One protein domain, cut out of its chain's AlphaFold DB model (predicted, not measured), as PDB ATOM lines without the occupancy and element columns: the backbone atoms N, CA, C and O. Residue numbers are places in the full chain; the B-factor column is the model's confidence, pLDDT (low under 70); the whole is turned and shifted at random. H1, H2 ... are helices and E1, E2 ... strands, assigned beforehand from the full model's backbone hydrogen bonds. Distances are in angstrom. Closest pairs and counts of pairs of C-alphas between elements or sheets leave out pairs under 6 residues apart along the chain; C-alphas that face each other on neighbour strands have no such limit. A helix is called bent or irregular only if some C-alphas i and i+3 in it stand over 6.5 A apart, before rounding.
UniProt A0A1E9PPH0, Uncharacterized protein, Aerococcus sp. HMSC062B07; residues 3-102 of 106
ATOM      1  N   LEU A   3      36.126  35.385 -38.383       94.25
ATOM      2  CA  LEU A   3      36.682  34.571 -37.304       94.25
ATOM      3  C   LEU A   3      36.221  33.131 -37.482       94.25
ATOM      4  O   LEU A   3      35.083  32.898 -37.895       94.25
ATOM      5  N   ASN A   4      37.078  32.174 -37.153       95.69
ATOM      6  CA  ASN A   4      36.637  30.797 -36.999       95.69
ATOM      7  C   ASN A   4      35.977  30.575 -35.628       95.69
ATOM      8  O   ASN A   4      36.117  31.360 -34.683       95.69
ATOM      9  N   ASN A   5      35.234  29.483 -35.523       95.62
ATOM     10  CA  ASN A   5      34.486  29.139 -34.320       95.62
ATOM     11  C   ASN A   5      35.382  28.925 -33.086       95.62
ATOM     12  O   ASN A   5      34.983  29.280 -31.974       95.62
ATOM     13  N   VAL A   6      36.610  28.422 -33.263       95.00
ATOM     14  CA  VAL A   6      37.605  28.327 -32.175       95.00
ATOM     15  C   VAL A   6      38.007  29.710 -31.671       95.00
ATOM     16  O   VAL A   6      38.042  29.936 -30.463       95.00
ATOM     17  N   GLU A   7      38.294  30.647 -32.574       95.44
ATOM     18  CA  GLU A   7      38.652  32.026 -32.234       95.44
ATOM     19  C   GLU A   7      37.520  32.710 -31.464       95.44
ATOM     20  O   GLU A   7      37.773  33.316 -30.423       95.44
ATOM     21  N   LEU A   8      36.268  32.548 -31.908       95.31
ATOM     22  CA  LEU A   8      35.093  33.086 -31.214       95.31
ATOM     23  C   LEU A   8      34.958  32.551 -29.784       95.31
ATOM     24  O   LEU A   8      34.767  33.334 -28.851       95.31
ATOM     25  N   ILE A   9      35.091  31.234 -29.598       94.88
ATOM     26  CA  ILE A   9      35.035  30.607 -28.270       94.88
ATOM     27  C   ILE A   9      36.189  31.101 -27.389       94.88
ATOM     28  O   ILE A   9      35.979  31.433 -26.223       94.88
ATOM     29  N   ASN A  10      37.403  31.194 -27.933       95.56
ATOM     30  CA  ASN A  10      38.564  31.658 -27.177       95.56
ATOM     31  C   ASN A  10      38.404  33.118 -26.738       95.56
ATOM     32  O   ASN A  10      38.609  33.424 -25.562       95.56
ATOM     33  N   ILE A  11      37.963  34.003 -27.637       95.81
ATOM     34  CA  ILE A  11      37.650  35.399 -27.307       95.81
ATOM     35  C   ILE A  11      36.571  35.449 -26.223       95.81
ATOM     36  O   ILE A  11      36.726  36.181 -25.245       95.81
ATOM     37  N   HIS A  12      35.503  34.652 -26.344       95.06
ATOM     38  CA  HIS A  12      34.453  34.588 -25.328       95.06
ATOM     39  C   HIS A  12      35.014  34.242 -23.945       95.06
ATOM     40  O   HIS A  12      34.708  34.924 -22.965       95.06
ATOM     41  N   ASN A  13      35.864  33.217 -23.873       94.25
ATOM     42  CA  ASN A  13      36.454  32.746 -22.625       94.25
ATOM     43  C   ASN A  13      37.334  33.814 -21.967       94.25
ATOM     44  O   ASN A  13      37.206  34.057 -20.765       94.25
ATOM     45  N   VAL A  14      38.178  34.498 -22.748       95.31
ATOM     46  CA  VAL A  14      39.020  35.588 -22.234       95.31
ATOM     47  C   VAL A  14      38.164  36.749 -21.725       95.31
ATOM     48  O   VAL A  14      38.387  37.254 -20.624       95.31
ATOM     49  N   LEU A  15      37.136  37.154 -22.475       94.06
ATOM     50  CA  LEU A  15      36.238  38.235 -22.057       94.06
ATOM     51  C   LEU A  15      35.452  37.883 -20.791       94.06
ATOM     52  O   LEU A  15      35.280  38.743 -19.928       94.06
ATOM     53  N   GLN A  16      35.019  36.629 -20.647       93.31
ATOM     54  CA  GLN A  16      34.389  36.145 -19.419       93.31
ATOM     55  C   GLN A  16      35.351  36.201 -18.235       93.31
ATOM     56  O   GLN A  16      34.970  36.687 -17.173       93.31
ATOM     57  N   ALA A  17      36.603  35.768 -18.414       92.25
ATOM     58  CA  ALA A  17      37.622  35.847 -17.371       92.25
ATOM     59  C   ALA A  17      37.871  37.301 -16.933       92.25
ATOM     60  O   ALA A  17      37.886  37.589 -15.735       92.25
ATOM     61  N   LEU A  18      37.967  38.235 -17.885       90.88
ATOM     62  CA  LEU A  18      38.060  39.669 -17.594       90.88
ATOM     63  C   LEU A  18      36.809  40.192 -16.875       90.88
ATOM     64  O   LEU A  18      36.920  40.991 -15.949       90.88
ATOM     65  N   ALA A  19      35.614  39.729 -17.251       89.94
ATOM     66  CA  ALA A  19      34.359  40.155 -16.635       89.94
ATOM     67  C   ALA A  19      34.210  39.698 -15.172       89.94
ATOM     68  O   ALA A  19      33.464  40.325 -14.417       89.94
ATOM     69  N   GLN A  20      34.929  38.649 -14.750       90.25
ATOM     70  CA  GLN A  20      35.003  38.240 -13.341       90.25
ATOM     71  C   GLN A  20      35.876  39.181 -12.494       90.25
ATOM     72  O   GLN A  20      35.776  39.180 -11.264       90.25
ATOM     73  N   GLN A  21      36.725  40.001 -13.122       88.75
ATOM     74  CA  GLN A  21      37.555  40.969 -12.416       88.75
ATOM     75  C   GLN A  21      36.747  42.212 -12.018       88.75
ATOM     76  O   GLN A  21      35.811  42.650 -12.692       88.75
ATOM     77  N   LYS A  22      37.137  42.850 -10.909       87.06
ATOM     78  CA  LYS A  22      36.555  44.132 -10.494       87.06
ATOM     79  C   LYS A  22      37.128  45.265 -11.342       87.06
ATOM     80  O   LYS A  22      38.125  45.878 -10.979       87.06
ATOM     81  N   ILE A  23      36.456  45.571 -12.444       86.88
ATOM     82  CA  ILE A  23      36.873  46.627 -13.371       86.88
ATOM     83  C   ILE A  23      36.199  47.957 -13.014       86.88
ATOM     84  O   ILE A  23      34.971  48.069 -12.931       86.88
ATOM     85  N   ALA A  24      37.018  48.990 -12.819       80.88
ATOM     86  CA  ALA A  24      36.568  50.352 -12.558       80.88
ATOM     87  C   ALA A  24      36.407  51.174 -13.854       80.88
ATOM     88  O   ALA A  24      36.838  50.786 -14.937       80.88
ATOM     89  N   GLY A  25      35.774  52.344 -13.738       85.88
ATOM     90  CA  GLY A  25      35.672  53.306 -14.839       85.88
ATOM     91  C   GLY A  25      34.692  52.917 -15.951       85.88
ATOM     92  O   GLY A  25      33.772  52.121 -15.754       85.88
ATOM     93  N   ALA A  26      34.857  53.548 -17.117       85.69
ATOM     94  CA  ALA A  26      33.967  53.385 -18.268       85.69
ATOM     95  C   ALA A  26      34.175  52.053 -19.011       85.69
ATOM     96  O   ALA A  26      33.244  51.563 -19.655       85.69
ATOM     97  N   PHE A  27      35.360  51.444 -18.888       88.19
ATOM     98  CA  PHE A  27      35.705  50.216 -19.602       88.19
ATOM     99  C   PHE A  27      34.773  49.047 -19.261       88.19
ATOM    100  O   PHE A  27      34.359  48.324 -20.161       88.19
ATOM    101  N   LYS A  28      34.305  48.928 -18.011       89.56
ATOM    102  CA  LYS A  28      33.347  47.877 -17.610       89.56
ATOM    103  C   LYS A  28      32.080  47.833 -18.474       89.56
ATOM    104  O   LYS A  28      31.538  46.762 -18.726       89.56
ATOM    105  N   PHE A  29      31.604  48.984 -18.959       90.69
ATOM    106  CA  PHE A  29      30.428  49.039 -19.829       90.69
ATOM    107  C   PHE A  29      30.752  48.595 -21.258       90.69
ATOM    108  O   PHE A  29      29.905  47.977 -21.903       90.69
ATOM    109  N   LYS A  30      31.966  48.887 -21.746       89.25
ATOM    110  CA  LYS A  30      32.468  48.371 -23.028       89.25
ATOM    111  C   LYS A  30      32.626  46.853 -22.956       89.25
ATOM    112  O   LYS A  30      32.048  46.154 -23.783       89.25
ATOM    113  N   LEU A  31      33.294  46.357 -21.912       91.31
ATOM    114  CA  LEU A  31      33.480  44.928 -21.678       91.31
ATOM    115  C   LEU A  31      32.142  44.192 -21.558       91.31
ATOM    116  O   LEU A  31      31.972  43.149 -22.176       91.31
ATOM    117  N   LEU A  32      31.162  44.752 -20.841       91.75
ATOM    118  CA  LEU A  32      29.826  44.160 -20.733       91.75
ATOM    119  C   LEU A  32      29.148  44.006 -22.102       91.75
ATOM    120  O   LEU A  32      28.587  42.953 -22.392       91.75
ATOM    121  N   LYS A  33      29.172  45.052 -22.936       91.12
ATOM    122  CA  LYS A  33      28.566  45.013 -24.277       91.12
ATOM    123  C   LYS A  33      29.251  43.982 -25.162       91.12
ATOM    124  O   LYS A  33      28.573  43.214 -25.835       91.12
ATOM    125  N   LEU A  34      30.576  43.958 -25.127       91.94
ATOM    126  CA  LEU A  34      31.364  43.034 -25.921       91.94
ATOM    127  C   LEU A  34      31.171  41.581 -25.473       91.94
ATOM    128  O   LEU A  34      30.937  40.719 -26.307       91.94
ATOM    129  N   THR A  35      31.192  41.322 -24.164       93.12
ATOM    130  CA  THR A  35      30.959  39.982 -23.600       93.12
ATOM    131  C   THR A  35      29.588  39.447 -24.009       93.12
ATOM    132  O   THR A  35      29.466  38.266 -24.319       93.12
ATOM    133  N   LYS A  36      28.564  40.311 -24.060       92.44
ATOM    134  CA  LYS A  36      27.235  39.941 -24.569       92.44
ATOM    135  C   LYS A  36      27.255  39.626 -26.062       92.44
ATOM    136  O   LYS A  36      26.803  38.555 -26.434       92.44
ATOM    137  N   ALA A  37      27.813  40.520 -26.880       92.19
ATOM    138  CA  ALA A  37      27.869  40.335 -28.329       92.19
ATOM    139  C   ALA A  37      28.617  39.047 -28.710       92.19
ATOM    140  O   ALA A  37      28.082  38.213 -29.426       92.19
ATOM    141  N   VAL A  38      29.818  38.835 -28.161       93.06
ATOM    142  CA  VAL A  38      30.590  37.606 -28.406       93.06
ATOM    143  C   VAL A  38      29.900  36.388 -27.795       93.06
ATOM    144  O   VAL A  38      29.954  35.305 -28.362       93.06
ATOM    145  N   GLY A  39      29.254  36.540 -26.636       92.19
ATOM    146  CA  GLY A  39      28.555  35.445 -25.968       92.19
ATOM    147  C   GLY A  39      27.365  34.903 -26.749       92.19
ATOM    148  O   GLY A  39      27.138  33.700 -26.712       92.19
ATOM    149  N   GLU A  40      26.630  35.748 -27.469       91.12
ATOM    150  CA  GLU A  40      25.542  35.305 -28.349       91.12
ATOM    151  C   GLU A  40      26.079  34.467 -29.524       91.12
ATOM    152  O   GLU A  40      25.579  33.369 -29.776       91.12
ATOM    153  N   GLU A  41      27.162  34.919 -30.163       90.94
ATOM    154  CA  GLU A  41      27.809  34.186 -31.261       90.94
ATOM    155  C   GLU A  41      28.425  32.864 -30.775       90.94
ATOM    156  O   GLU A  41      28.139  31.787 -31.304       90.94
ATOM    157  N   ALA A  42      29.218  32.915 -29.700       92.56
ATOM    158  CA  ALA A  42      29.880  31.740 -29.138       92.56
ATOM    159  C   ALA A  42      28.875  30.704 -28.619       92.56
ATOM    160  O   ALA A  42      29.116  29.505 -28.738       92.56
ATOM    161  N   ARG A  43      27.728  31.141 -28.083       92.38
ATOM    162  CA  ARG A  43      26.663  30.235 -27.643       92.38
ATOM    163  C   ARG A  43      26.104  29.411 -28.796       92.38
ATOM    164  O   ARG A  43      25.923  28.214 -28.620       92.38
ATOM    165  N   THR A  44      25.891  30.023 -29.956       90.81
ATOM    166  CA  THR A  44      25.407  29.317 -31.152       90.81
ATOM    167  C   THR A  44      26.380  28.213 -31.570       90.81
ATOM    168  O   THR A  44      25.972  27.096 -31.894       90.81
ATOM    169  N   VAL A  45      27.685  28.494 -31.494       93.06
ATOM    170  CA  VAL A  45      28.731  27.494 -31.758       93.06
ATOM    171  C   VAL A  45      28.698  26.385 -30.709       93.06
ATOM    172  O   VAL A  45      28.666  25.213 -31.065       93.06
ATOM    173  N   ILE A  46      28.672  26.741 -29.423       92.56
ATOM    174  CA  ILE A  46      28.655  25.789 -28.304       92.56
ATOM    175  C   ILE A  46      27.440  24.861 -28.394       92.56
ATOM    176  O   ILE A  46      27.593  23.663 -28.213       92.56
ATOM    177  N   GLU A  47      26.256  25.385 -28.713       93.56
ATOM    178  CA  GLU A  47      25.028  24.592 -28.877       93.56
ATOM    179  C   GLU A  47      25.095  23.614 -30.061       93.56
ATOM    180  O   GLU A  47      24.347  22.640 -30.084       93.56
ATOM    181  N   SER A  48      26.003  23.845 -31.014       93.00
ATOM    182  CA  SER A  48      26.235  22.948 -32.151       93.00
ATOM    183  C   SER A  48      27.250  21.839 -31.848       93.00
ATOM    184  O   SER A  48      27.323  20.874 -32.598       93.00
ATOM    185  N   LEU A  49      28.047  21.966 -30.780       94.62
ATOM    186  CA  LEU A  49      29.089  20.996 -30.445       94.62
ATOM    187  C   LEU A  49      28.531  19.821 -29.639       94.62
ATOM    188  O   LEU A  49      27.713  19.981 -28.733       94.62
ATOM    189  N   GLU A  50      29.066  18.632 -29.896       95.38
ATOM    190  CA  GLU A  50      28.856  17.481 -29.023       95.38
ATOM    191  C   GLU A  50      29.818  17.511 -27.830       95.38
ATOM    192  O   GLU A  50      31.021  17.756 -27.977       95.38
ATOM    193  N   PHE A  51      29.315  17.163 -26.646       94.44
ATOM    194  CA  PHE A  51      30.101  17.106 -25.415       94.44
ATOM    195  C   PHE A  51      30.173  15.682 -24.863       94.44
ATOM    196  O   PHE A  51      29.242  14.887 -24.982       94.44
ATOM    197  N   LYS A  52      31.303  15.368 -24.233       93.94
ATOM    198  CA  LYS A  52      31.485  14.198 -23.374       93.94
ATOM    199  C   LYS A  52      30.702  14.405 -22.070       93.94
ATOM    200  O   LYS A  52      30.378  15.530 -21.695       93.94
ATOM    201  N   GLU A  53      30.464  13.324 -21.331       90.69
ATOM    202  CA  GLU A  53      29.780  13.378 -20.026       90.69
ATOM    203  C   GLU A  53      30.515  14.250 -18.989       90.69
ATOM    204  O   GLU A  53      29.889  14.773 -18.072       90.69
ATOM    205  N   ASP A  54      31.830  14.453 -19.148       90.50
ATOM    206  CA  ASP A  54      32.645  15.335 -18.300       90.50
ATOM    207  C   ASP A  54      32.570  16.824 -18.699       90.50
ATOM    208  O   ASP A  54      33.283  17.653 -18.130       90.50
ATOM    209  N   GLY A  55      31.720  17.172 -19.672       85.69
ATOM    210  CA  GLY A  55      31.508  18.538 -20.153       85.69
ATOM    211  C   GLY A  55      32.573  19.046 -21.127       85.69
ATOM    212  O   GLY A  55      32.521  20.210 -21.521       85.69
ATOM    213  N   LYS A  56      33.539  18.215 -21.539       87.88
ATOM    214  CA  LYS A  56      34.510  18.588 -22.580       87.88
ATOM    215  C   LYS A  56      33.947  18.342 -23.968       87.88
ATOM    216  O   LYS A  56      33.189  17.399 -24.172       87.88
ATOM    217  N   VAL A  57      34.383  19.142 -24.937       90.19
ATOM    218  CA  VAL A  57      34.059  18.913 -26.349       90.19
ATOM    219  C   VAL A  57      34.522  17.507 -26.743       90.19
ATOM    220  O   VAL A  57      35.647  17.089 -26.446       90.19
ATOM    221  N   LYS A  58      33.625  16.742 -27.362       93.06
ATOM    222  CA  LYS A  58      33.929  15.414 -27.884       93.06
ATOM    223  C   LYS A  58      34.895  15.547 -29.059       93.06
ATOM    224  O   LYS A  58      34.697  16.369 -29.944       93.06
ATOM    225  N   GLU A  59      35.947  14.739 -29.069       92.06
ATOM    226  CA  GLU A  59      36.855  14.666 -30.214       92.06
ATOM    227  C   GLU A  59      36.167  13.840 -31.304       92.06
ATOM    228  O   GLU A  59      35.962  12.635 -31.149       92.06
ATOM    229  N   SER A  60      35.731  14.511 -32.367       94.50
ATOM    230  CA  SER A  60      35.044  13.921 -33.518       94.50
ATOM    231  C   SER A  60      35.270  14.798 -34.742       94.50
ATOM    232  O   SER A  60      35.350  16.018 -34.588       94.50
ATOM    233  N   GLU A  61      35.282  14.202 -35.935       94.62
ATOM    234  CA  GLU A  61      35.410  14.938 -37.202       94.62
ATOM    235  C   GLU A  61      34.340  16.036 -37.340       94.62
ATOM    236  O   GLU A  61      34.671  17.156 -37.708       94.62
ATOM    237  N   GLU A  62      33.098  15.769 -36.928       94.19
ATOM    238  CA  GLU A  62      32.002  16.749 -36.962       94.19
ATOM    239  C   GLU A  62      32.290  17.989 -36.100       94.19
ATOM    240  O   GLU A  62      32.273  19.115 -36.594       94.19
ATOM    241  N   ASN A  63      32.652  17.806 -34.824       94.81
ATOM    242  CA  ASN A  63      33.077  18.921 -33.973       94.81
ATOM    243  C   ASN A  63      34.302  19.660 -34.527       94.81
ATOM    244  O   ASN A  63      34.371  20.883 -34.420       94.81
ATOM    245  N   GLU A  64      35.276  18.955 -35.108       94.81
ATOM    246  CA  GLU A  64      36.423  19.612 -35.737       94.81
ATOM    247  C   GLU A  64      36.015  20.485 -36.923       94.81
ATOM    248  O   GLU A  64      36.556  21.580 -37.085       94.81
ATOM    249  N   GLU A  65      35.083  20.017 -37.753       95.88
ATOM    250  CA  GLU A  65      34.538  20.792 -38.863       95.88
ATOM    251  C   GLU A  65      33.808  22.027 -38.348       95.88
ATOM    252  O   GLU A  65      34.136  23.133 -38.777       95.88
ATOM    253  N   ILE A  66      32.916  21.866 -37.363       94.88
ATOM    254  CA  ILE A  66      32.200  22.976 -36.719       94.88
ATOM    255  C   ILE A  66      33.197  24.009 -36.202       94.88
ATOM    256  O   ILE A  66      33.058  25.192 -36.489       94.88
ATOM    257  N   LEU A  67      34.234  23.587 -35.482       94.75
ATOM    258  CA  LEU A  67      35.248  24.473 -34.913       94.75
ATOM    259  C   LEU A  67      36.063  25.238 -35.977       94.75
ATOM    260  O   LEU A  67      36.509  26.358 -35.718       94.75
ATOM    261  N   LYS A  68      36.229  24.676 -37.177       95.88
ATOM    262  CA  LYS A  68      36.971  25.294 -38.290       95.88
ATOM    263  C   LYS A  68      36.113  26.215 -39.166       95.88
ATOM    264  O   LYS A  68      36.681  26.937 -39.983       95.88
ATOM    265  N   VAL A  69      34.782  26.215 -39.021       96.12
ATOM    266  CA  VAL A  69      33.895  27.096 -39.801       96.12
ATOM    267  C   VAL A  69      34.244  28.562 -39.548       96.12
ATOM    268  O   VAL A  69      34.280  29.008 -38.402       96.12
ATOM    269  N   GLU A  70      34.466  29.308 -40.632       95.38
ATOM    270  CA  GLU A  70      34.578  30.768 -40.609       95.38
ATOM    271  C   GLU A  70      33.194  31.421 -40.601       95.38
ATOM    272  O   GLU A  70      32.314  31.063 -41.387       95.38
ATOM    273  N   GLN A  71      33.034  32.451 -39.775       90.19
ATOM    274  CA  GLN A  71      31.845  33.290 -39.710       90.19
ATOM    275  C   GLN A  71      32.216  34.757 -39.922       90.19
ATOM    276  O   GLN A  71      33.286  35.207 -39.506       90.19
ATOM    277  N   ASP A  72      31.320  35.521 -40.553       92.62
ATOM    278  CA  ASP A  72      31.443  36.977 -40.590       92.62
ATOM    279  C   ASP A  72      30.668  37.578 -39.418       92.62
ATOM    280  O   ASP A  72      29.438  37.575 -39.401       92.62
ATOM    281  N   VAL A  73      31.403  38.076 -38.428       90.31
ATOM    282  CA  VAL A  73      30.838  38.629 -37.197       90.31
ATOM    283  C   VAL A  73      31.059  40.133 -37.107       90.31
ATOM    284  O   VAL A  73      32.112  40.668 -37.472       90.31
ATOM    285  N   SER A  74      30.071  40.845 -36.573       89.75
ATOM    286  CA  SER A  74      30.154  42.288 -36.335       89.75
ATOM    287  C   SER A  74      30.334  42.563 -34.846       89.75
ATOM    288  O   SER A  74      29.383  42.851 -34.122       89.75
ATOM    289  N   LEU A  75      31.576  42.436 -34.374       88.44
ATOM    290  CA  LEU A  75      31.917  42.641 -32.967       88.44
ATOM    291  C   LEU A  75      32.377  44.083 -32.701       88.44
ATOM    292  O   LEU A  75      33.149  44.634 -33.495       88.44
ATOM    293  N   PRO A  76      31.967  44.696 -31.572       87.12
ATOM    294  CA  PRO A  76      32.566  45.938 -31.100       87.12
ATOM    295  C   PRO A  76      34.079  45.785 -30.906       87.12
ATOM    296  O   PRO A  76      34.553  44.735 -30.479       87.12
ATOM    297  N   LYS A  77      34.836  46.849 -31.174       89.06
ATOM    298  CA  LYS A  77      36.278  46.889 -30.911       89.06
ATOM    299  C   LYS A  77      36.579  47.457 -29.522       89.06
ATOM    300  O   LYS A  77      35.810  48.269 -28.999       89.06
ATOM    301  N   ILE A  78      37.701  47.043 -28.939       89.44
ATOM    302  CA  ILE A  78      38.286  47.634 -27.729       89.44
ATOM    303  C   ILE A  78      39.521  48.431 -28.131       89.44
ATOM    304  O   ILE A  78      40.331  47.927 -28.895       89.44
ATOM    305  N   ASN A  79      39.703  49.634 -27.592       90.19
ATOM    306  CA  ASN A  79      40.944  50.364 -27.825       90.19
ATOM    307  C   ASN A  79      42.057  49.786 -26.954       90.19
ATOM    308  O   ASN A  79      41.826  49.517 -25.776       90.19
ATOM    309  N   GLU A  80      43.273  49.705 -27.481       89.94
ATOM    310  CA  GLU A  80      44.442  49.226 -26.729       89.94
ATOM    311  C   GLU A  80      44.617  49.943 -25.374       89.94
ATOM    312  O   GLU A  80      44.780  49.299 -24.338       89.94
ATOM    313  N   LYS A  81      44.408  51.266 -25.345       88.50
ATOM    314  CA  LYS A  81      44.454  52.097 -24.123       88.50
ATOM    315  C   LYS A  81      43.451  51.694 -23.039       88.50
ATOM    316  O   LYS A  81      43.653  51.998 -21.868       88.50
ATOM    317  N   ASP A  82      42.338  51.062 -23.414       87.56
ATOM    318  CA  ASP A  82      41.364  50.564 -22.441       87.56
ATOM    319  C   ASP A  82      41.875  49.299 -21.715       87.56
ATOM    320  O   ASP A  82      41.373  48.981 -20.635       87.56
ATOM    321  N   LEU A  83      42.846  48.584 -22.300       88.12
ATOM    322  CA  LEU A  83      43.420  47.341 -21.775       88.12
ATOM    323  C   LEU A  83      44.683  47.566 -20.933       88.12
ATOM    324  O   LEU A  83      44.941  46.767 -20.041       88.12
ATOM    325  N   GLU A  84      45.420  48.660 -21.157       86.56
ATOM    326  CA  GLU A  84      46.623  49.038 -20.388       86.56
ATOM    327  C   GLU A  84      46.494  48.912 -18.855       86.56
ATOM    328  O   GLU A  84      47.428  48.409 -18.227       86.56
ATOM    329  N   PRO A  85      45.391  49.345 -18.205       86.50
ATOM    330  CA  PRO A  85      45.287  49.264 -16.749       86.50
ATOM    331  C   PRO A  85      44.890  47.871 -16.232       86.50
ATOM    332  O   PRO A  85      44.722  47.712 -15.022       86.50
ATOM    333  N   LEU A  86      44.657  46.892 -17.109       86.50
ATOM    334  CA  LEU A  86      44.194  45.559 -16.730       86.50
ATOM    335  C   LEU A  86      45.367  44.600 -16.551       86.50
ATOM    336  O   LEU A  86      46.314  44.583 -17.332       86.50
ATOM    337  N   GLU A  87      45.252  43.723 -15.559       88.06
ATOM    338  CA  GLU A  87      46.147  42.579 -15.415       88.06
ATOM    339  C   GLU A  87      45.720  41.486 -16.405       88.06
ATOM    340  O   GLU A  87      44.920  40.602 -16.091       88.06
ATOM    341  N   ILE A  88      46.224  41.594 -17.636       89.75
ATOM    342  CA  ILE A  88      45.966  40.661 -18.734       89.75
ATOM    343  C   ILE A  88      47.268  39.999 -19.194       89.75
ATOM    344  O   ILE A  88      48.320  40.636 -19.266       89.75
ATOM    345  N   SER A  89      47.217  38.699 -19.493       93.88
ATOM    346  CA  SER A  89      48.388  37.988 -20.002       93.88
ATOM    347  C   SER A  89      48.622  38.285 -21.488       93.88
ATOM    348  O   SER A  89      47.695  38.600 -22.233       93.88
ATOM    349  N   VAL A  90      49.860  38.121 -21.962       93.50
ATOM    350  CA  VAL A  90      50.169  38.237 -23.402       93.50
ATOM    351  C   VAL A  90      49.398  37.198 -24.225       93.50
ATOM    352  O   VAL A  90      48.983  37.490 -25.341       93.50
ATOM    353  N   ALA A  91      49.169  36.001 -23.677       95.19
ATOM    354  CA  ALA A  91      48.385  34.966 -24.349       95.19
ATOM    355  C   ALA A  91      46.928  35.408 -24.556       95.19
ATOM    356  O   ALA A  91      46.391  35.258 -25.651       95.19
ATOM    357  N   ASP A  92      46.323  36.021 -23.538       94.94
ATOM    358  CA  ASP A  92      44.977  36.585 -23.638       94.94
ATOM    359  C   ASP A  92      44.936  37.752 -24.636       94.94
ATOM    360  O   ASP A  92      44.000  37.856 -25.423       94.94
ATOM    361  N   LEU A  93      45.971  38.602 -24.669       93.31
ATOM    362  CA  LEU A  93      46.075  39.686 -25.651       93.31
ATOM    363  C   LEU A  93      46.154  39.172 -27.094       93.31
ATOM    364  O   LEU A  93      45.510  39.751 -27.963       93.31
ATOM    365  N   LEU A  94      46.883  38.081 -27.353       94.50
ATOM    366  CA  LEU A  94      46.927  37.454 -28.682       94.50
ATOM    367  C   LEU A  94      45.549  36.942 -29.111       94.50
ATOM    368  O   LEU A  94      45.164  37.100 -30.265       94.50
ATOM    369  N   VAL A  95      44.784  36.373 -28.176       96.06
ATOM    370  CA  VAL A  95      43.404  35.941 -28.440       96.06
ATOM    371  C   VAL A  95      42.496  37.136 -28.738       96.06
ATOM    372  O   VAL A  95      41.639  37.046 -29.611       96.06
ATOM    373  N   LEU A  96      42.672  38.258 -28.035       94.25
ATOM    374  CA  LEU A  96      41.864  39.465 -28.226       94.25
ATOM    375  C   LEU A  96      42.319  40.342 -29.402       94.25
ATOM    376  O   LEU A  96      41.555  41.221 -29.801       94.25
ATOM    377  N   GLU A  97      43.503  40.122 -29.983       93.44
ATOM    378  CA  GLU A  97      44.042  40.930 -31.089       93.44
ATOM    379  C   GLU A  97      43.022  41.198 -32.213       93.44
ATOM    380  O   GLU A  97      42.901  42.357 -32.627       93.44
ATOM    381  N   PRO A  98      42.204  40.223 -32.664       92.56
ATOM    382  CA  PRO A  98      41.230  40.458 -33.727       92.56
ATOM    383  C   PRO A  98      40.166  41.502 -33.386       92.56
ATOM    384  O   PRO A  98      39.522  42.033 -34.293       92.56
ATOM    385  N   ILE A  99      39.952  41.815 -32.108       91.94
ATOM    386  CA  ILE A  99      38.961  42.787 -31.638       91.94
ATOM    387  C   ILE A  99      39.580  44.015 -30.961       91.94
ATOM    388  O   ILE A  99      38.842  44.893 -30.511       91.94
ATOM    389  N   ILE A 100      40.909  44.115 -30.936       92.38
ATOM    390  CA  ILE A 100      41.612  45.316 -30.491       92.38
ATOM    391  C   ILE A 100      41.732  46.284 -31.672       92.38
ATOM    392  O   ILE A 100      42.136  45.919 -32.776       92.38
ATOM    393  N   ASP A 101      41.338  47.529 -31.440       88.81
ATOM    394  CA  ASP A 101      41.699  48.663 -32.273       88.81
ATOM    395  C   ASP A 101      42.981  49.265 -31.692       88.81
ATOM    396  O   ASP A 101      42.994  49.758 -30.557       88.81
ATOM    397  N   LYS A 102      44.068  49.181 -32.464       77.38
ATOM    398  CA  LYS A 102      45.371  49.730 -32.066       77.38
ATOM    399  C   LYS A 102      45.315  51.262 -31.979       77.38
ATOM    400  O   LYS A 102      46.146  51.867 -31.313       77.38
TER     401      LYS A 102
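This is residues 3 to 102 of the 106 residues of an uncharacterized protein of Aerococcus sp. HMSC062B07 (UniProt A0A1E9PPH0). What is the main picture? H1 is the core: H2, the longest helix, runs beside it as a helical hairpin, and H5 crosses H1 on the side away from H2. H3 lies at the end of the hairpin where H1 begins and H2 ends, H4 lies near the start of H2, and the stretch with E1 and residues 73 to 79 leads from H3 to H4. Which parts are printed, and in what order? The printed part has 100 residues with five named helices and one named strand, in the order H1, H2, H3, E1, H4, H5, and its class is mostly helix. How large is it? It is compact, with a radius of gyration of the C-alphas of 14.4 A and spans of 43 by 28 by 23 A.

Where do the first two helices run? H1, residues 5 to 19, begins with C-alpha 5 at (34.486, 29.139, -34.320) and is 20.8 A long. H2, residues 27 to 48, is 31.5 A long and has a kink of 30 degrees near residue 41. What follows? H3 is residues 61 to 68, E1 residues 70 to 72 and H4 residues 80 to 83. Where does the last element end? H5, residues 90 to 99, is 14.6 A long and ends with C-alpha 99 at (38.961, 42.787, -31.638); it is irregular, with C-alphas 95 and 98 7.3 A apart.

What does H1, the hub, touch? H1 and H2 form a hairpin and touch, the closest C-alphas being those of Ile 9 and Ala 42 at 5.3 A, at a steep tilt of 38 degrees, opposite ways. H1 touches H5, closest at the C-alphas of Ile 11 and Val 95, 5.9 A, at a steep tilt of 67 degrees. With residues 5 to 6 alone H1 touches H3, closest at the C-alphas of Asn 5 and Leu 67, 4.8 A. How do H3 and H4 stand to H2? H2 and H3, a hairpin, only just touch, with 3 pairs of C-alphas within 8 A, the closest those of Ser 48 and Ile 66 at 7.5 A. H2 and H4 are close but not clearly touching, the closest C-alphas being those of Phe 27 and Asp 82 at 6.3 A; H2 and H5 are apart. What do the backbones show? In H1, H2 and H3 every O i to N i+4 pair is within hydrogen-bond range, in H5 4 of 6 are, and H4 is too short for such a pair. E1 pairs with no named strand, but its residues 70 to 71 pair antiparallel with residues 3 to 4.

How far does it reach? The two C-alphas farthest apart, those of Gly 25 and Glu 61, are 44.4 A apart. Which link is long? The link from H2 to H3, residues 49 to 60, is long. Is anything cut or of low confidence? The printed part has no cut, and no printed residue is under 70 in pLDDT.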